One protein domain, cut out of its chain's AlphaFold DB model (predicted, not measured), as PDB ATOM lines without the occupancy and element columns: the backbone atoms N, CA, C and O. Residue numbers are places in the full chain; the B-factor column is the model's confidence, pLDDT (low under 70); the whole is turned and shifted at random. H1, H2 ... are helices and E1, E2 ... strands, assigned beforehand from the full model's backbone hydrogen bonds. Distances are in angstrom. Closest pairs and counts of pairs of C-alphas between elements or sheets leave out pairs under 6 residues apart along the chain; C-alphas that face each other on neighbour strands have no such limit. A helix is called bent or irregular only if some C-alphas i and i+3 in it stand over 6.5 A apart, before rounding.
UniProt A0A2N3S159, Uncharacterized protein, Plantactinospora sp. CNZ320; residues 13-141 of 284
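This is residues 13 to 141 of the 284 residues of an uncharacterized protein of Plantactinospora sp. CNZ320 (UniProt A0A2N3S159). A twisted sheet of five strands has the helix H3 across one face and the helix H4 packed on the other, while at its E1 edge H1 stands up from the face that H3 covers, and H2 packs on H1 away from the sheet. The turn of the long hairpin E2 and E3, at Glu 95, and the loop at Asp 62, after H2, mark the two far ends of the shape. The printed part has 129 residues, with four named helices and five named strands in the order E1 H1 H2 H3 E2 E3 E4 E5 H4; the class is mixed, helices and strands. Across the sheet the order is E1 E5 E4 E3 E2, all antiparallel. The whole is compact, with a radius of gyration of the C-alphas of 14.9 A and spans of 42 by 36 by 22 A.

E1, residues 13 to 15, is an edge strand of the sheet and the antiparallel neighbour of E5, residues 121 to 127; N 13 and O 123 are 2.8 A apart, within hydrogen-bond range. H1, residues 17 to 27, is on the sheet and stands up from it, its line rising 50 degrees out of a local plane fitted to 6 C-alphas, only just enough. H2, residues 43 to 55, is not on the sheet but touches H1, about perpendicular at 82 degrees, with C-alphas of Glu 19 and Ala 49 closest at 5.1 A. H3, residues 72 to 82, is on the same face as H1 and near it, with 5 pairs of C-alphas within 10 A. H3 has a height over the sheet of 8.4 A and runs across the strands, at 86 degrees to E5 on the local plane. It lies over E5 and only just over E4, residues 109 to 115, on which 3 of its C-alphas fall; its closest C-alphas to E4 are those of Thr 80 and Ala 111, 6.1 A apart. E2, residues 86 to 94, E3, residues 97 to 106, E4 and E5 form a meander, each strand the antiparallel neighbour of the one before, and each successive pair is a hairpin. Within hydrogen-bond range are N 88 and O 103 at 2.8 A for E2 and E3, N 111 and O 104 at 2.9 A for E3 and E4, and N 112 and O 124 at 2.8 A for E4 and E5. H4, residues 128 to 138, is on the opposite face from H1 and H3, giving three layers, with helices on both faces of the sheet; the C-alphas of Val 109 in E4 and Ala 128 in H4 are the closest of that pair, 5.0 A apart. Every O i to N i+4 pair is within hydrogen-bond range in H1 and H2; in H3 it is 5 of 7 and in H4 4 of 7.

E1 begins at C-alpha 13, at (165.502, 125.230, 134.361), and is 6.4 A long. H1 measures 15.4 A, H2 18.5 A and H3 15.1 A. E2 is 26.2 A long and E3, the longest strand by residues, 30.2 A; C-alpha 94, where E2 ends, is at (178.491, 104.869, 125.057). E4 measures 20.4 A and E5 19.9 A. H4, 15.6 A long, is irregular, with C-alphas 129 and 132 lying 7.7 A apart, and ends at C-alpha 138, at (170.981, 115.833, 123.629).

The two C-alphas farthest apart are those of Asp 62 and Glu 95, 46.2 A. The links H1 to H2, residues 28 to 42, and H2 to H3, residues 56 to 71, are long; the others are tight. Within the second, residues 59 to 60 pair with residues 69 to 70, antiparallel. The printed part has no cut, its mean pLDDT is 91.9, and no printed residue is under 70.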
ATOM      1  N   LEU A  13     165.593 125.429 132.929       93.25
ATOM      2  CA  LEU A  13     165.502 125.230 134.361       93.25
ATOM      3  C   LEU A  13     166.211 123.925 134.714       93.25
ATOM      4  O   LEU A  13     165.719 122.843 134.410       93.25
ATOM      5  N   VAL A  14     167.368 124.039 135.362       95.38
ATOM      6  CA  VAL A  14     168.073 122.885 135.928       95.38
ATOM      7  C   VAL A  14     167.545 122.627 137.335       95.38
ATOM      8  O   VAL A  14     167.423 123.551 138.148       95.38
ATOM      9  N   LEU A  15     167.222 121.370 137.600       95.94
ATOM     10  CA  LEU A  15     166.676 120.871 138.849       95.94
ATOM     11  C   LEU A  15     167.566 119.740 139.348       95.94
ATOM     12  O   LEU A  15     167.894 118.820 138.602       95.94
ATOM     13  N   SER A  16     167.926 119.779 140.622       96.38
ATOM     14  CA  SER A  16     168.456 118.601 141.304       96.38
ATOM     15  C   SER A  16     167.402 117.486 141.368       96.38
ATOM     16  O   SER A  16     166.203 117.735 141.218       96.38
ATOM     17  N   ALA A  17     167.830 116.255 141.661       95.50
ATOM     18  CA  ALA A  17     166.915 115.126 141.856       95.50
ATOM     19  C   ALA A  17     165.843 115.411 142.930       95.50
ATOM     20  O   ALA A  17     164.674 115.053 142.773       95.50
ATOM     21  N   ALA A  18     166.231 116.110 144.003       96.12
ATOM     22  CA  ALA A  18     165.343 116.527 145.087       96.12
ATOM     23  C   ALA A  18     164.255 117.500 144.607       96.12
ATOM     24  O   ALA A  18     163.076 117.347 144.923       96.12
ATOM     25  N   GLU A  19     164.653 118.490 143.809       96.69
ATOM     26  CA  GLU A  19     163.754 119.506 143.263       96.69
ATOM     27  C   GLU A  19     162.812 118.928 142.205       96.69
ATOM     28  O   GLU A  19     161.627 119.261 142.198       96.69
ATOM     29  N   TRP A  20     163.303 118.019 141.356       96.06
ATOM     30  CA  TRP A  20     162.464 117.260 140.427       96.06
ATOM     31  C   TRP A  20     161.419 116.425 141.170       96.06
ATOM     32  O   TRP A  20     160.233 116.500 140.858       96.06
ATOM     33  N   THR A  21     161.841 115.706 142.215       95.88
ATOM     34  CA  THR A  21     160.944 114.914 143.071       95.88
ATOM     35  C   THR A  21     159.850 115.774 143.691       95.88
ATOM     36  O   THR A  21     158.676 115.397 143.666       95.88
ATOM     37  N   LEU A  22     160.214 116.945 144.222       95.06
ATOM     38  CA  LEU A  22     159.248 117.876 144.793       95.06
ATOM     39  C   LEU A  22     158.250 118.361 143.732       95.06
ATOM     40  O   LEU A  22     157.044 118.282 143.956       95.06
ATOM     41  N   LEU A  23     158.718 118.796 142.556       94.31
ATOM     42  CA  LEU A  23     157.834 119.268 141.483       94.31
ATOM     43  C   LEU A  23     156.884 118.181 140.970       94.31
ATOM     44  O   LEU A  23     155.695 118.456 140.799       94.31
ATOM     45  N   VAL A  24     157.362 116.951 140.772       93.94
ATOM     46  CA  VAL A  24     156.528 115.805 140.368       93.94
ATOM     47  C   VAL A  24     155.409 115.568 141.381       93.94
ATOM     48  O   VAL A  24     154.240 115.489 141.006       93.94
ATOM     49  N   ARG A  25     155.733 115.556 142.681       92.25
ATOM     50  CA  ARG A  25     154.737 115.372 143.750       92.25
ATOM     51  C   ARG A  25     153.710 116.496 143.806       92.25
ATOM     52  O   ARG A  25     152.526 116.223 143.976       92.25
ATOM     53  N   ARG A  26     154.142 117.752 143.658       92.56
ATOM     54  CA  ARG A  26     153.239 118.915 143.728       92.56
ATOM     55  C   ARG A  26     152.338 119.055 142.512       92.56
ATOM     56  O   ARG A  26     151.250 119.608 142.630       92.56
ATOM     57  N   THR A  27     152.779 118.568 141.360       90.75
ATOM     58  CA  THR A  27     151.998 118.633 140.117       90.75
ATOM     59  C   THR A  27     151.145 117.392 139.877       90.75
ATOM     60  O   THR A  27     150.221 117.452 139.072       90.75
ATOM     61  N   GLY A  28     151.439 116.272 140.548       89.19
ATOM     62  CA  GLY A  28     150.798 114.983 140.274       89.19
ATOM     63  C   GLY A  28     151.136 114.428 138.885       89.19
ATOM     64  O   GLY A  28     150.439 113.548 138.386       89.19
ATOM     65  N   LEU A  29     152.177 114.961 138.237       88.38
ATOM     66  CA  LEU A  29     152.627 114.521 136.924       88.38
ATOM     67  C   LEU A  29     153.180 113.096 137.018       88.38
ATOM     68  O   LEU A  29     153.978 112.805 137.902       88.38
ATOM     69  N   ALA A  30     152.833 112.234 136.064       89.44
ATOM     70  CA  ALA A  30     153.549 110.979 135.863       89.44
ATOM     71  C   ALA A  30     154.842 111.252 135.067       89.44
ATOM     72  O   ALA A  30     154.748 111.685 133.912       89.44
ATOM     73  N   PRO A  31     156.043 111.031 135.636       89.69
ATOM     74  CA  PRO A  31     157.286 111.209 134.897       89.69
ATOM     75  C   PRO A  31     157.353 110.281 133.678       89.69
ATOM     76  O   PRO A  31     156.877 109.143 133.737       89.69
ATOM     77  N   PRO A  32     157.978 110.711 132.567       87.50
ATOM     78  CA  PRO A  32     158.305 109.795 131.487       87.50
ATOM     79  C   PRO A  32     159.212 108.660 131.997       87.50
ATOM     80  O   PRO A  32     160.099 108.925 132.811       87.50
ATOM     81  N   PRO A  33     159.063 107.418 131.499       85.25
ATOM     82  CA  PRO A  33     159.899 106.308 131.947       85.25
ATOM     83  C   PRO A  33     161.397 106.622 131.847       85.25
ATOM     84  O   PRO A  33     161.855 107.108 130.807       85.25
ATOM     85  N   GLY A  34     162.145 106.335 132.916       85.81
ATOM     86  CA  GLY A  34     163.553 106.710 133.054       85.81
ATOM     87  C   GLY A  34     163.782 108.062 133.746       85.81
ATOM     88  O   GLY A  34     164.937 108.457 133.900       85.81
ATOM     89  N   PHE A  35     162.727 108.756 134.174       92.19
ATOM     90  CA  PHE A  35     162.779 109.972 135.002       92.19
ATOM     91  C   PHE A  35     162.043 109.790 136.334       92.19
ATOM     92  O   PHE A  35     161.501 110.742 136.901       92.19
ATOM     93  N   ASP A  36     162.009 108.547 136.803       90.00
ATOM     94  CA  ASP A  36     161.317 108.128 138.010       90.00
ATOM     95  C   ASP A  36     161.874 108.839 139.252       90.00
ATOM     96  O   ASP A  36     163.060 109.173 139.334       90.00
ATOM     97  N   VAL A  37     160.995 109.080 140.219       91.50
ATOM     98  CA  VAL A  37     161.322 109.728 141.493       91.50
ATOM     99  C   VAL A  37     161.172 108.710 142.625       91.50
ATOM    100  O   VAL A  37     160.353 107.801 142.505       91.50
ATOM    101  N   PRO A  38     161.937 108.825 143.722       88.56
ATOM    102  CA  PRO A  38     161.829 107.895 144.841       88.56
ATOM    103  C   PRO A  38     160.444 107.934 145.513       88.56
ATOM    104  O   PRO A  38     159.853 109.007 145.710       88.56
ATOM    105  N   ASP A  39     159.970 106.759 145.939       84.38
ATOM    106  CA  ASP A  39     158.692 106.584 146.645       84.38
ATOM    107  C   ASP A  39     158.684 107.260 148.025       84.38
ATOM    108  O   ASP A  39     157.670 107.820 148.446       84.38
ATOM    109  N   GLU A  40     159.830 107.286 148.709       85.38
ATOM    110  CA  GLU A  40     160.004 107.893 150.034       85.38
ATOM    111  C   GLU A  40     161.268 108.775 150.075       85.38
ATOM    112  O   GLU A  40     162.337 108.341 150.507       85.38
ATOM    113  N   PRO A  41     161.198 110.028 149.591       85.56
ATOM    114  CA  PRO A  41     162.303 110.974 149.695       85.56
ATOM    115  C   PRO A  41     162.474 111.474 151.137       85.56
ATOM    116  O   PRO A  41     161.497 111.686 151.858       85.56
ATOM    117  N   GLY A  42     163.717 111.745 151.539       89.88
ATOM    118  CA  GLY A  42     164.011 112.342 152.845       89.88
ATOM    119  C   GLY A  42     163.336 113.709 153.017       89.88
ATOM    120  O   GLY A  42     163.503 114.603 152.186       89.88
ATOM    121  N   SER A  43     162.593 113.888 154.109       88.94
ATOM    122  CA  SER A  43     161.793 115.094 154.378       88.94
ATOM    123  C   SER A  43     162.627 116.378 154.450       88.94
ATOM    124  O   SER A  43     162.227 117.406 153.904       88.94
ATOM    125  N   ASP A  44     163.813 116.325 155.059       93.25
ATOM    126  CA  ASP A  44     164.717 117.477 155.147       93.25
ATOM    127  C   ASP A  44     165.283 117.879 153.781       93.25
ATOM    128  O   ASP A  44     165.408 119.067 153.479       93.25
ATOM    129  N   LEU A  45     165.543 116.894 152.918       92.38
ATOM    130  CA  LEU A  45     166.000 117.112 151.547       92.38
ATOM    131  C   LEU A  45     164.903 117.758 150.689       92.38
ATOM    132  O   LEU A  45     165.192 118.686 149.934       92.38
ATOM    133  N   LEU A  46     163.638 117.352 150.855       93.75
ATOM    134  CA  LEU A  46     162.511 118.020 150.196       93.75
ATOM    135  C   LEU A  46     162.310 119.457 150.684       93.75
ATOM    136  O   LEU A  46     162.037 120.343 149.876       93.75
ATOM    137  N   ARG A  47     162.468 119.718 151.984       94.94
ATOM    138  CA  ARG A  47     162.341 121.077 152.529       94.94
ATOM    139  C   ARG A  47     163.435 122.000 151.994       94.94
ATOM    140  O   ARG A  47     163.131 123.118 151.577       94.94
ATOM    141  N   ALA A  48     164.679 121.522 151.956       95.50
ATOM    142  CA  ALA A  48     165.795 122.252 151.358       95.50
ATOM    143  C   ALA A  48     165.556 122.526 149.861       95.50
ATOM    144  O   ALA A  48     165.774 123.646 149.401       95.50
ATOM    145  N   ALA A  49     165.033 121.543 149.118       96.00
ATOM    146  CA  ALA A  49     164.652 121.714 147.717       96.00
ATOM    147  C   ALA A  49     163.553 122.777 147.536       96.00
ATOM    148  O   ALA A  49     163.676 123.643 146.673       96.00
ATOM    149  N   GLY A  50     162.515 122.771 148.377       95.81
ATOM    150  CA  GLY A  50     161.451 123.779 148.348       95.81
ATOM    151  C   GLY A  50     161.973 125.199 148.577       95.81
ATOM    152  O   GLY A  50     161.619 126.120 147.842       95.81
ATOM    153  N   GLN A  51     162.885 125.371 149.538       95.81
ATOM    154  CA  GLN A  51     163.545 126.656 149.796       95.81
ATOM    155  C   GLN A  51     164.406 127.108 148.609       95.81
ATOM    156  O   GLN A  51     164.333 128.269 148.205       95.81
ATOM    157  N   ALA A  52     165.187 126.196 148.021       95.69
ATOM    158  CA  ALA A  52     166.026 126.487 146.860       95.69
ATOM    159  C   ALA A  52     165.195 126.878 145.626       95.69
ATOM    160  O   ALA A  52     165.543 127.819 144.910       95.69
ATOM    161  N   LEU A  53     164.064 126.206 145.391       96.00
ATOM    162  CA  LEU A  53     163.139 126.552 144.312       96.00
ATOM    163  C   LEU A  53     162.460 127.903 144.542       96.00
ATOM    164  O   LEU A  53     162.338 128.685 143.598       96.00
ATOM    165  N   ALA A  54     162.052 128.195 145.778       94.75
ATOM    166  CA  ALA A  54     161.428 129.466 146.132       94.75
ATOM    167  C   ALA A  54     162.400 130.639 145.948       94.75
ATOM    168  O   ALA A  54     162.046 131.649 145.344       94.75
ATOM    169  N   ALA A  55     163.656 130.474 146.375       94.12
ATOM    170  CA  ALA A  55     164.710 131.470 146.181       94.12
ATOM    171  C   ALA A  55     164.981 131.769 144.695       94.12
ATOM    172  O   ALA A  55     165.372 132.882 144.349       94.12
ATOM    173  N   ARG A  56     164.747 130.791 143.808       93.62
ATOM    174  CA  ARG A  56     164.854 130.943 142.347       93.62
ATOM    175  C   ARG A  56     163.550 131.387 141.671       93.62
ATOM    176  O   ARG A  56     163.525 131.499 140.449       93.62
ATOM    177  N   GLY A  57     162.470 131.610 142.427       91.75
ATOM    178  CA  GLY A  57     161.153 131.974 141.888       91.75
ATOM    179  C   GLY A  57     160.484 130.871 141.057       91.75
ATOM    180  O   GLY A  57     159.577 131.149 140.278       91.75
ATOM    181  N   VAL A  58     160.935 129.621 141.194       93.00
ATOM    182  CA  VAL A  58     160.399 128.459 140.462       93.00
ATOM    183  C   VAL A  58     159.095 127.970 141.095       93.00
ATOM    184  O   VAL A  58     158.237 127.401 140.420       93.00
ATOM    185  N   VAL A  59     158.938 128.209 142.395       94.06
ATOM    186  CA  VAL A  59     157.727 127.919 143.162       94.06
ATOM    187  C   VAL A  59     157.401 129.104 144.068       94.06
ATOM    188  O   VAL A  59     158.295 129.848 144.472       94.06
ATOM    189  N   THR A  60     156.135 129.257 144.431       92.69
ATOM    190  CA  THR A  60     155.693 130.119 145.528       92.69
ATOM    191  C   THR A  60     155.448 129.273 146.773       92.69
ATOM    192  O   THR A  60     154.998 128.129 146.680       92.69
ATOM    193  N   VAL A  61     155.763 129.815 147.947       89.50
ATOM    194  CA  VAL A  61     155.639 129.119 149.233       89.50
ATOM    195  C   VAL A  61     154.790 129.970 150.168       89.50
ATOM    196  O   VAL A  61     155.185 131.083 150.501       89.50
ATOM    197  N   ASP A  62     153.666 129.414 150.622       83.38
ATOM    198  CA  ASP A  62     152.731 130.053 151.560       83.38
ATOM    199  C   ASP A  62     152.813 129.385 152.951       83.38
ATOM    200  O   ASP A  62     151.799 129.079 153.575       83.38
ATOM    201  N   GLY A  63     154.027 129.071 153.420       86.62
ATOM    202  CA  GLY A  63     154.253 128.356 154.681       86.62
ATOM    203  C   GLY A  63     155.358 127.308 154.583       86.62
ATOM    204  O   GLY A  63     156.526 127.658 154.423       86.62
ATOM    205  N   ASP A  64     154.999 126.026 154.712       88.88
ATOM    206  CA  ASP A  64     155.955 124.920 154.584       88.88
ATOM    207  C   ASP A  64     156.567 124.911 153.167       88.88
ATOM    208  O   ASP A  64     155.816 124.846 152.191       88.88
ATOM    209  N   PRO A  65     157.906 124.948 153.017       88.75
ATOM    210  CA  PRO A  65     158.573 124.854 151.718       88.75
ATOM    211  C   PRO A  65     158.207 123.615 150.892       88.75
ATOM    212  O   PRO A  65     158.335 123.649 149.670       88.75
ATOM    213  N   VAL A  66     157.752 122.534 151.531       90.62
ATOM    214  CA  VAL A  66     157.263 121.336 150.830       90.62
ATOM    215  C   VAL A  66     155.869 121.569 150.231       90.62
ATOM    216  O   VAL A  66     155.547 121.020 149.181       90.62
ATOM    217  N   GLU A  67     155.061 122.449 150.826       91.06
ATOM    218  CA  GLU A  67     153.711 122.795 150.373       91.06
ATOM    219  C   GLU A  67     153.704 123.934 149.334       91.06
ATOM    220  O   GLU A  67     152.825 124.796 149.308       91.06
ATOM    221  N   CYS A  68     154.663 123.926 148.410       91.75
ATOM    222  CA  CYS A  68     154.837 124.980 147.415       91.75
ATOM    223  C   CYS A  68     153.888 124.856 146.206       91.75
ATOM    224  O   CYS A  68     153.386 123.771 145.898       91.75
ATOM    225  N   ARG A  69     153.679 125.948 145.463       93.62
ATOM    226  CA  ARG A  69     152.968 125.959 144.172       93.62
ATOM    227  C   ARG A  69     153.947 126.295 143.045       93.62
ATOM    228  O   ARG A  69     154.604 127.328 143.133       93.62
ATOM    229  N   PRO A  70     154.087 125.462 141.999       93.75
ATOM    230  CA  PRO A  70     154.951 125.791 140.867       93.75
ATOM    231  C   PRO A  70     154.521 127.080 140.166       93.75
ATOM    232  O   PRO A  70     153.328 127.343 140.022       93.75
ATOM    233  N   ALA A  71     155.495 127.866 139.709       92.38
ATOM    234  CA  ALA A  71     155.237 129.061 138.916       92.38
ATOM    235  C   ALA A  71     154.539 128.709 137.589       92.38
ATOM    236  O   ALA A  71     154.746 127.629 137.028       92.38
ATOM    237  N   GLU A  72     153.756 129.643 137.042       90.12
ATOM    238  CA  GLU A  72     152.997 129.428 135.798       90.12
ATOM    239  C   GLU A  72     153.886 129.022 134.615       90.12
ATOM    240  O   GLU A  72     153.499 128.177 133.813       90.12
ATOM    241  N   SER A  73     155.106 129.556 134.532       87.81
ATOM    242  CA  SER A  73     156.079 129.187 133.497       87.81
ATOM    243  C   SER A  73     156.529 127.724 133.596       87.81
ATOM    244  O   SER A  73     156.728 127.066 132.574       87.81
ATOM    245  N   VAL A  74     156.648 127.185 134.815       90.88
ATOM    246  CA  VAL A  74     156.960 125.769 135.057       90.88
ATOM    247  C   VAL A  74     155.771 124.906 134.658       90.88
ATOM    248  O   VAL A  74     155.944 123.921 133.943       90.88
ATOM    249  N   LEU A  75     154.560 125.300 135.061       91.62
ATOM    250  CA  LEU A  75     153.332 124.597 134.690       91.62
ATOM    251  C   LEU A  75     153.122 124.580 133.172       91.62
ATOM    252  O   LEU A  75     152.781 123.535 132.632       91.62
ATOM    253  N   ALA A  76     153.386 125.684 132.469       88.62
ATOM    254  CA  ALA A  76     153.295 125.758 131.010       88.62
ATOM    255  C   ALA A  76     154.294 124.819 130.309       88.62
ATOM    256  O   ALA A  76     153.951 124.150 129.329       88.62
ATOM    257  N   ASN A  77     155.518 124.714 130.838       90.38
ATOM    258  CA  ASN A  77     156.517 123.770 130.340       90.38
ATOM    259  C   ASN A  77     156.029 122.319 130.507       90.38
ATOM    260  O   ASN A  77     155.970 121.562 129.540       90.38
ATOM    261  N   LEU A  78     155.564 121.953 131.705       91.06
ATOM    262  CA  LEU A  78     155.039 120.611 131.974       91.06
ATOM    263  C   LEU A  78     153.772 120.297 131.160       91.06
ATOM    264  O   LEU A  78     153.637 119.195 130.628       91.06
ATOM    265  N   ALA A  79     152.880 121.274 130.983       90.81
ATOM    266  CA  ALA A  79     151.673 121.137 130.169       90.81
ATOM    267  C   ALA A  79     151.988 120.825 128.696       90.81
ATOM    268  O   ALA A  79     151.202 120.150 128.033       90.81
ATOM    269  N   THR A  80     153.156 121.239 128.193       91.44
ATOM    270  CA  THR A  80     153.600 120.920 126.827       91.44
ATOM    271  C   THR A  80     153.805 119.413 126.631       91.44
ATOM    272  O   THR A  80     153.480 118.893 125.567       91.44
ATOM    273  N   PHE A  81     154.271 118.684 127.653       91.19
ATOM    274  CA  PHE A  81     154.389 117.220 127.587       91.19
ATOM    275  C   PHE A  81     153.025 116.529 127.555       91.19
ATOM    276  O   PHE A  81     152.860 115.532 126.859       91.19
ATOM    277  N   VAL A  82     152.041 117.075 128.275       89.44
ATOM    278  CA  VAL A  82     150.669 116.546 128.299       89.44
ATOM    279  C   VAL A  82     149.954 116.810 126.969       89.44
ATOM    280  O   VAL A  82     149.237 115.949 126.470       89.44
ATOM    281  N   ALA A  83     150.174 117.983 126.370       90.25
ATOM    282  CA  ALA A  83     149.572 118.392 125.101       90.25
ATOM    283  C   ALA A  83     150.342 117.911 123.854       90.25
ATOM    284  O   ALA A  83     150.011 118.304 122.730       90.25
ATOM    285  N   ALA A  84     151.388 117.100 124.031       91.19
ATOM    286  CA  ALA A  84     152.284 116.702 122.958       91.19
ATOM    287  C   ALA A  84     151.547 115.918 121.860       91.19
ATOM    288  O   ALA A  84     150.902 114.902 122.113       91.19
ATOM    289  N   ARG A  85     151.696 116.363 120.610       90.88
ATOM    290  CA  ARG A  85     151.270 115.611 119.417       90.88
ATOM    291  C   ARG A  85     152.314 114.578 119.003       90.88
ATOM    292  O   ARG A  85     151.958 113.514 118.499       90.88
ATOM    293  N   ALA A  86     153.582 114.895 119.252       93.06
ATOM    294  CA  ALA A  86     154.712 114.001 119.061       93.06
ATOM    295  C   ALA A  86     155.639 114.050 120.281       93.06
ATOM    296  O   ALA A  86     155.915 115.121 120.828       93.06
ATOM    297  N   VAL A  87     156.135 112.884 120.675       94.81
ATOM    298  CA  VAL A  87     157.117 112.680 121.733       94.81
ATOM    299  C   VAL A  87     158.322 111.974 121.126       94.81
ATOM    300  O   VAL A  87     158.190 110.959 120.444       94.81
ATOM    301  N   ILE A  88     159.507 112.515 121.375       96.31
ATOM    302  CA  ILE A  88     160.788 111.974 120.948       96.31
ATOM    303  C   ILE A  88     161.571 111.587 122.192       96.31
ATOM    304  O   ILE A  88     162.011 112.445 122.953       96.31
ATOM    305  N   ARG A  89     161.771 110.291 122.400       96.62
ATOM    306  CA  ARG A  89     162.663 109.776 123.432       96.62
ATOM    307  C   ARG A  89     164.023 109.483 122.830       96.62
ATOM    308  O   ARG A  89     164.120 108.750 121.853       96.62
ATOM    309  N   VAL A  90     165.057 110.022 123.453       96.56
ATOM    310  CA  VAL A  90     166.456 109.844 123.082       96.56
ATOM    311  C   VAL A  90     167.153 109.085 124.201       96.56
ATOM    312  O   VAL A  90     167.114 109.510 125.353       96.56
ATOM    313  N   GLU A  91     167.804 107.981 123.860       95.56
ATOM    314  CA  GLU A  91     168.629 107.189 124.768       95.56
ATOM    315  C   GLU A  91     169.972 106.918 124.096       95.56
ATOM    316  O   GLU A  91     170.032 106.280 123.046       95.56
ATOM    317  N   ALA A  92     171.057 107.393 124.698       93.44
ATOM    318  CA  ALA A  92     172.412 107.084 124.270       93.44
ATOM    319  C   ALA A  92     173.124 106.274 125.353       93.44
ATOM    320  O   ALA A  92     173.012 106.581 126.539       93.44
ATOM    321  N   SER A  93     173.870 105.256 124.939       91.69
ATOM    322  CA  SER A  93     174.740 104.456 125.795       91.69
ATOM    323  C   SER A  93     176.076 104.293 125.085       91.69
ATOM    324  O   SER A  93     176.118 103.695 124.014       91.69
ATOM    325  N   VAL A  94     177.141 104.868 125.640       88.62
ATOM    326  CA  VAL A  94     178.491 104.869 125.057       88.62
ATOM    327  C   VAL A  94     179.487 104.643 126.185       88.62
ATOM    328  O   VAL A  94     179.554 105.460 127.099       88.62
ATOM    329  N   GLU A  95     180.229 103.534 126.153       82.31
ATOM    330  CA  GLU A  95     181.310 103.231 127.113       82.31
ATOM    331  C   GLU A  95     180.963 103.509 128.594       82.31
ATOM    332  O   GLU A  95     181.680 104.201 129.316       82.31
ATOM    333  N   GLY A  96     179.807 103.025 129.057       74.75
ATOM    334  CA  GLY A  96     179.351 103.201 130.445       74.75
ATOM    335  C   GLY A  96     178.748 104.573 130.768       74.75
ATOM    336  O   GLY A  96     178.169 104.750 131.839       74.75
ATOM    337  N   ARG A  97     178.795 105.531 129.838       82.31
ATOM    338  CA  ARG A  97     178.041 106.786 129.917       82.31
ATOM    339  C   ARG A  97     176.661 106.574 129.311       82.31
ATOM    340  O   ARG A  97     176.522 105.983 128.241       82.31
ATOM    341  N   SER A  98     175.632 107.065 129.996       85.81
ATOM    342  CA  SER A  98     174.271 107.079 129.464       85.81
ATOM    343  C   SER A  98     173.723 108.496 129.447       85.81
ATOM    344  O   SER A  98     173.902 109.241 130.408       85.81
ATOM    345  N   ALA A  99     173.066 108.860 128.352       89.75
ATOM    346  CA  ALA A  99     172.310 110.098 128.239       89.75
ATOM    347  C   ALA A  99     170.867 109.751 127.892       89.75
ATOM    348  O   ALA A  99     170.604 108.842 127.102       89.75
ATOM    349  N   ARG A 100     169.927 110.473 128.498       94.94
ATOM    350  CA  ARG A 100     168.498 110.309 128.240       94.94
ATOM    351  C   ARG A 100     167.841 111.663 128.085       94.94
ATOM    352  O   ARG A 100     168.142 112.587 128.838       94.94
ATOM    353  N   ALA A 101     166.928 111.771 127.137       96.88
ATOM    354  CA  ALA A 101     166.095 112.947 126.988       96.88
ATOM    355  C   ALA A 101     164.716 112.571 126.456       96.88
ATOM    356  O   ALA A 101     164.556 111.602 125.715       96.88
ATOM    357  N   VAL A 102     163.723 113.372 126.813       97.12
ATOM    358  CA  VAL A 102     162.391 113.342 126.219       97.12
ATOM    359  C   VAL A 102     162.097 114.731 125.691       97.12
ATOM    360  O   VAL A 102     162.144 115.701 126.440       97.12
ATOM    361  N   LEU A 103     161.803 114.825 124.403       96.25
ATOM    362  CA  LEU A 103     161.339 116.038 123.756       96.25
ATOM    363  C   LEU A 103     159.870 115.850 123.389       96.25
ATOM    364  O   LEU A 103     159.471 114.790 122.921       96.25
ATOM    365  N   ALA A 104     159.068 116.877 123.592       94.75
ATOM    366  CA  ALA A 104     157.660 116.924 123.244       94.75
ATOM    367  C   ALA A 104     157.419 118.085 122.281       94.75
ATOM    368  O   ALA A 104     158.021 119.147 122.433       94.75
ATOM    369  N   VAL A 105     156.529 117.889 121.310       93.94
ATOM    370  CA  VAL A 105     156.083 118.929 120.374       93.94
ATOM    371  C   VAL A 105     154.570 119.073 120.481       93.94
ATOM    372  O   VAL A 105     153.831 118.127 120.204       93.94
ATOM    373  N   ALA A 106     154.110 120.264 120.854       92.00
ATOM    374  CA  ALA A 106     152.705 120.640 120.970       92.00
ATOM    375  C   ALA A 106     152.433 121.883 120.101       92.00
ATOM    376  O   ALA A 106     152.496 123.027 120.554       92.00
ATOM    377  N   GLY A 107     152.159 121.659 118.813       89.44
ATOM    378  CA  GLY A 107     151.961 122.743 117.848       89.44
ATOM    379  C   GLY A 107     153.247 123.561 117.638       89.44
ATOM    380  O   GLY A 107     154.272 122.967 117.304       89.44
ATOM    381  N   PRO A 108     153.231 124.898 117.815       91.69
ATOM    382  CA  PRO A 108     154.404 125.746 117.585       91.69
ATOM    383  C   PRO A 108     155.443 125.692 118.718       91.69
ATOM    384  O   PRO A 108     156.542 126.225 118.563       91.69
ATOM    385  N   VAL A 109     155.117 125.064 119.851       93.31
ATOM    386  CA  VAL A 109     155.975 124.995 121.039       93.31
ATOM    387  C   VAL A 109     156.427 123.558 121.267       93.31
ATOM    388  O   VAL A 109     155.673 122.608 121.063       93.31
ATOM    389  N   GLY A 110     157.667 123.400 121.709       94.44
ATOM    390  CA  GLY A 110     158.191 122.151 122.231       94.44
ATOM    391  C   GLY A 110     158.774 122.311 123.629       94.44
ATOM    392  O   GLY A 110     159.095 123.414 124.074       94.44
ATOM    393  N   ALA A 111     158.904 121.184 124.318       94.94
ATOM    394  CA  ALA A 111     159.541 121.084 125.622       94.94
ATOM    395  C   ALA A 111     160.539 119.927 125.636       94.94
ATOM    396  O   ALA A 111     160.354 118.939 124.929       94.94
ATOM    397  N   ALA A 112     161.617 120.050 126.404       95.94
ATOM    398  CA  ALA A 112     162.604 118.996 126.585       95.94
ATOM    399  C   ALA A 112     162.890 118.771 128.069       95.94
ATOM    400  O   ALA A 112     163.074 119.724 128.828       95.94
ATOM    401  N   LEU A 113     162.939 117.495 128.442       96.44
ATOM    402  CA  LEU A 113     163.349 116.973 129.734       96.44
ATOM    403  C   LEU A 113     164.627 116.167 129.495       96.44
ATOM    404  O   LEU A 113     164.588 115.124 128.843       96.44
ATOM    405  N   VAL A 114     165.761 116.668 129.971       96.44
ATOM    406  CA  VAL A 114     167.081 116.064 129.749       96.44
ATOM    407  C   VAL A 114     167.616 115.546 131.073       96.44
ATOM    408  O   VAL A 114     167.656 116.285 132.052       96.44
ATOM    409  N   GLY A 115     168.018 114.279 131.110       95.19
ATOM    410  CA  GLY A 115     168.664 113.688 132.275       95.19
ATOM    411  C   GLY A 115     170.106 114.165 132.388       95.19
ATOM    412  O   GLY A 115     170.841 114.181 131.401       95.19
ATOM    413  N   LEU A 116     170.501 114.540 133.597       92.62
ATOM    414  CA  LEU A 116     171.851 114.948 133.960       92.62
ATOM    415  C   LEU A 116     172.442 113.932 134.955       92.62
ATOM    416  O   LEU A 116     171.805 112.937 135.314       92.62
ATOM    417  N   ALA A 117     173.680 114.168 135.391       88.81
ATOM    418  CA  ALA A 117     174.311 113.366 136.438       88.81
ATOM    419  C   ALA A 117     173.505 113.407 137.753       88.81
ATOM    420  O   ALA A 117     172.738 114.340 137.998       88.81
ATOM    421  N   ASP A 118     173.675 112.380 138.587       88.94
ATOM    422  CA  ASP A 118     173.097 112.289 139.939       88.94
ATOM    423  C   ASP A 118     171.562 112.420 140.004       88.94
ATOM    424  O   ASP A 118     170.994 112.840 141.011       88.94
ATOM    425  N   GLY A 119     170.870 112.074 138.912       89.75
ATOM    426  CA  GLY A 119     169.409 112.167 138.815       89.75
ATOM    427  C   GLY A 119     168.879 113.596 138.678       89.75
ATOM    428  O   GLY A 119     167.668 113.803 138.746       89.75
ATOM    429  N   ALA A 120     169.755 114.585 138.486       94.06
ATOM    430  CA  ALA A 120     169.344 115.933 138.125       94.06
ATOM    431  C   ALA A 120     168.713 115.948 136.724       94.06
ATOM    432  O   ALA A 120     168.967 115.079 135.886       94.06
ATOM    433  N   VAL A 121     167.885 116.955 136.463       96.06
ATOM    434  CA  VAL A 121     167.188 117.114 135.187       96.06
ATOM    435  C   VAL A 121     167.237 118.559 134.712       96.06
ATOM    436  O   VAL A 121     167.249 119.499 135.504       96.06
ATOM    437  N   GLU A 122     167.228 118.748 133.401       95.81
ATOM    438  CA  GLU A 122     166.957 120.036 132.778       95.81
ATOM    439  C   GLU A 122     165.557 120.013 132.163       95.81
ATOM    440  O   GLU A 122     165.256 119.157 131.334       95.81
ATOM    441  N   LEU A 123     164.730 120.990 132.528       94.75
ATOM    442  CA  LEU A 123     163.485 121.324 131.847       94.75
ATOM    443  C   LEU A 123     163.712 122.532 130.946       94.75
ATOM    444  O   LEU A 123     164.240 123.556 131.380       94.75
ATOM    445  N   SER A 124     163.269 122.459 129.699       94.25
ATOM    446  CA  SER A 124     163.400 123.581 128.773       94.25
ATOM    447  C   SER A 124     162.239 123.672 127.799       94.25
ATOM    448  O   SER A 124     161.648 122.656 127.455       94.25
ATOM    449  N   MET A 125     161.925 124.888 127.358       93.38
ATOM    450  CA  MET A 125     160.972 125.139 126.274       93.38
ATOM    451  C   MET A 125     161.701 125.667 125.041       93.38
ATOM    452  O   MET A 125     162.743 126.322 125.149       93.38
ATOM    453  N   PHE A 126     161.153 125.397 123.863       93.19
ATOM    454  CA  PHE A 126     161.701 125.833 122.584       93.19
ATOM    455  C   PHE A 126     160.596 126.007 121.536       93.19
ATOM    456  O   PHE A 126     159.488 125.505 121.687       93.19
ATOM    457  N   GLU A 127     160.893 126.722 120.456       93.25
ATOM    458  CA  GLU A 127     160.005 126.792 119.293       93.25
ATOM    459  C   GLU A 127     160.132 125.505 118.474       93.25
ATOM    460  O   GLU A 127     161.244 125.076 118.176       93.25
ATOM    461  N   ALA A 128     159.024 124.899 118.051       91.38
ATOM    462  CA  ALA A 128     159.048 123.613 117.348       91.38
ATOM    463  C   ALA A 128     159.949 123.620 116.093       91.38
ATOM    464  O   ALA A 128     160.583 122.613 115.778       91.38
ATOM    465  N   VAL A 129     160.094 124.772 115.429       90.25
ATOM    466  CA  VAL A 129     160.971 124.953 114.257       90.25
ATOM    467  C   VAL A 129     162.459 124.730 114.557       90.25
ATOM    468  O   VAL A 129     163.223 124.424 113.644       90.25
ATOM    469  N   VAL A 130     162.889 124.828 115.822       91.62
ATOM    470  CA  VAL A 130     164.278 124.557 116.238       91.62
ATOM    471  C   VAL A 130     164.484 123.150 116.805       91.62
ATOM    472  O   VAL A 130     165.559 122.871 117.340       91.62
ATOM    473  N   LEU A 131     163.505 122.243 116.673       91.56
ATOM    474  CA  LEU A 131     163.575 120.874 117.201       91.56
ATOM    475  C   LEU A 131     164.867 120.148 116.804       91.56
ATOM    476  O   LEU A 131     165.480 119.498 117.643       91.56
ATOM    477  N   GLY A 132     165.319 120.292 115.554       91.19
ATOM    478  CA  GLY A 132     166.571 119.683 115.094       91.19
ATOM    479  C   GLY A 132     167.780 120.095 115.942       91.19
ATOM    480  O   GLY A 132     168.578 119.248 116.330       91.19
ATOM    481  N   ARG A 133     167.876 121.377 116.320       91.31
ATOM    482  CA  ARG A 133     168.956 121.881 117.183       91.31
ATOM    483  C   ARG A 133     168.852 121.323 118.602       91.31
ATOM    484  O   ARG A 133     169.871 120.986 119.201       91.31
ATOM    485  N   GLU A 134     167.639 121.227 119.142       93.38
ATOM    486  CA  GLU A 134     167.429 120.670 120.483       93.38
ATOM    487  C   GLU A 134     167.690 119.156 120.525       93.38
ATOM    488  O   GLU A 134     168.247 118.668 121.505       93.38
ATOM    489  N   LEU A 135     167.404 118.424 119.442       92.44
ATOM    490  CA  LEU A 135     167.789 117.017 119.293       92.44
ATOM    491  C   LEU A 135     169.306 116.846 119.256       92.44
ATOM    492  O   LEU A 135     169.849 116.031 119.994       92.44
ATOM    493  N   VAL A 136     170.010 117.640 118.444       92.19
ATOM    494  CA  VAL A 136     171.477 117.587 118.364       92.19
ATOM    495  C   VAL A 136     172.101 117.803 119.741       92.19
ATOM    496  O   VAL A 136     173.010 117.067 120.120       92.19
ATOM    497  N   ARG A 137     171.575 118.753 120.525       90.25
ATOM    498  CA  ARG A 137     172.073 119.082 121.869       90.25
ATOM    499  C   ARG A 137     172.086 117.889 122.826       90.25
ATOM    500  O   ARG A 137     173.004 117.803 123.635       90.25
ATOM    501  N   VAL A 138     171.102 116.996 122.733       90.50
ATOM    502  CA  VAL A 138     170.981 115.833 123.629       90.50
ATOM    503  C   VAL A 138     171.722 114.593 123.123       90.50
ATOM    504  O   VAL A 138     171.866 113.620 123.858       90.50
ATOM    505  N   VAL A 139     172.214 114.622 121.882       90.69
ATOM    506  CA  VAL A 139     173.084 113.577 121.336       90.69
ATOM    507  C   VAL A 139     174.530 113.854 121.760       90.69
ATOM    508  O   VAL A 139     174.968 114.995 121.603       90.69
ATOM    509  N   PRO A 140     175.297 112.859 122.246       87.88
ATOM    510  CA  PRO A 140     176.720 113.033 122.543       87.88
ATOM    511  C   PRO A 140     177.518 113.580 121.348       87.88
ATOM    512  O   PRO A 140     177.280 113.199 120.197       87.88
ATOM    513  N   ALA A 141     178.465 114.484 121.612       86.00
ATOM    514  CA  ALA A 141     179.358 114.990 120.575       86.00
ATOM    515  C   ALA A 141     180.392 113.922 120.192       86.00
ATOM    516  O   ALA A 141     180.737 113.077 121.008       86.00
TER     517      ALA A 141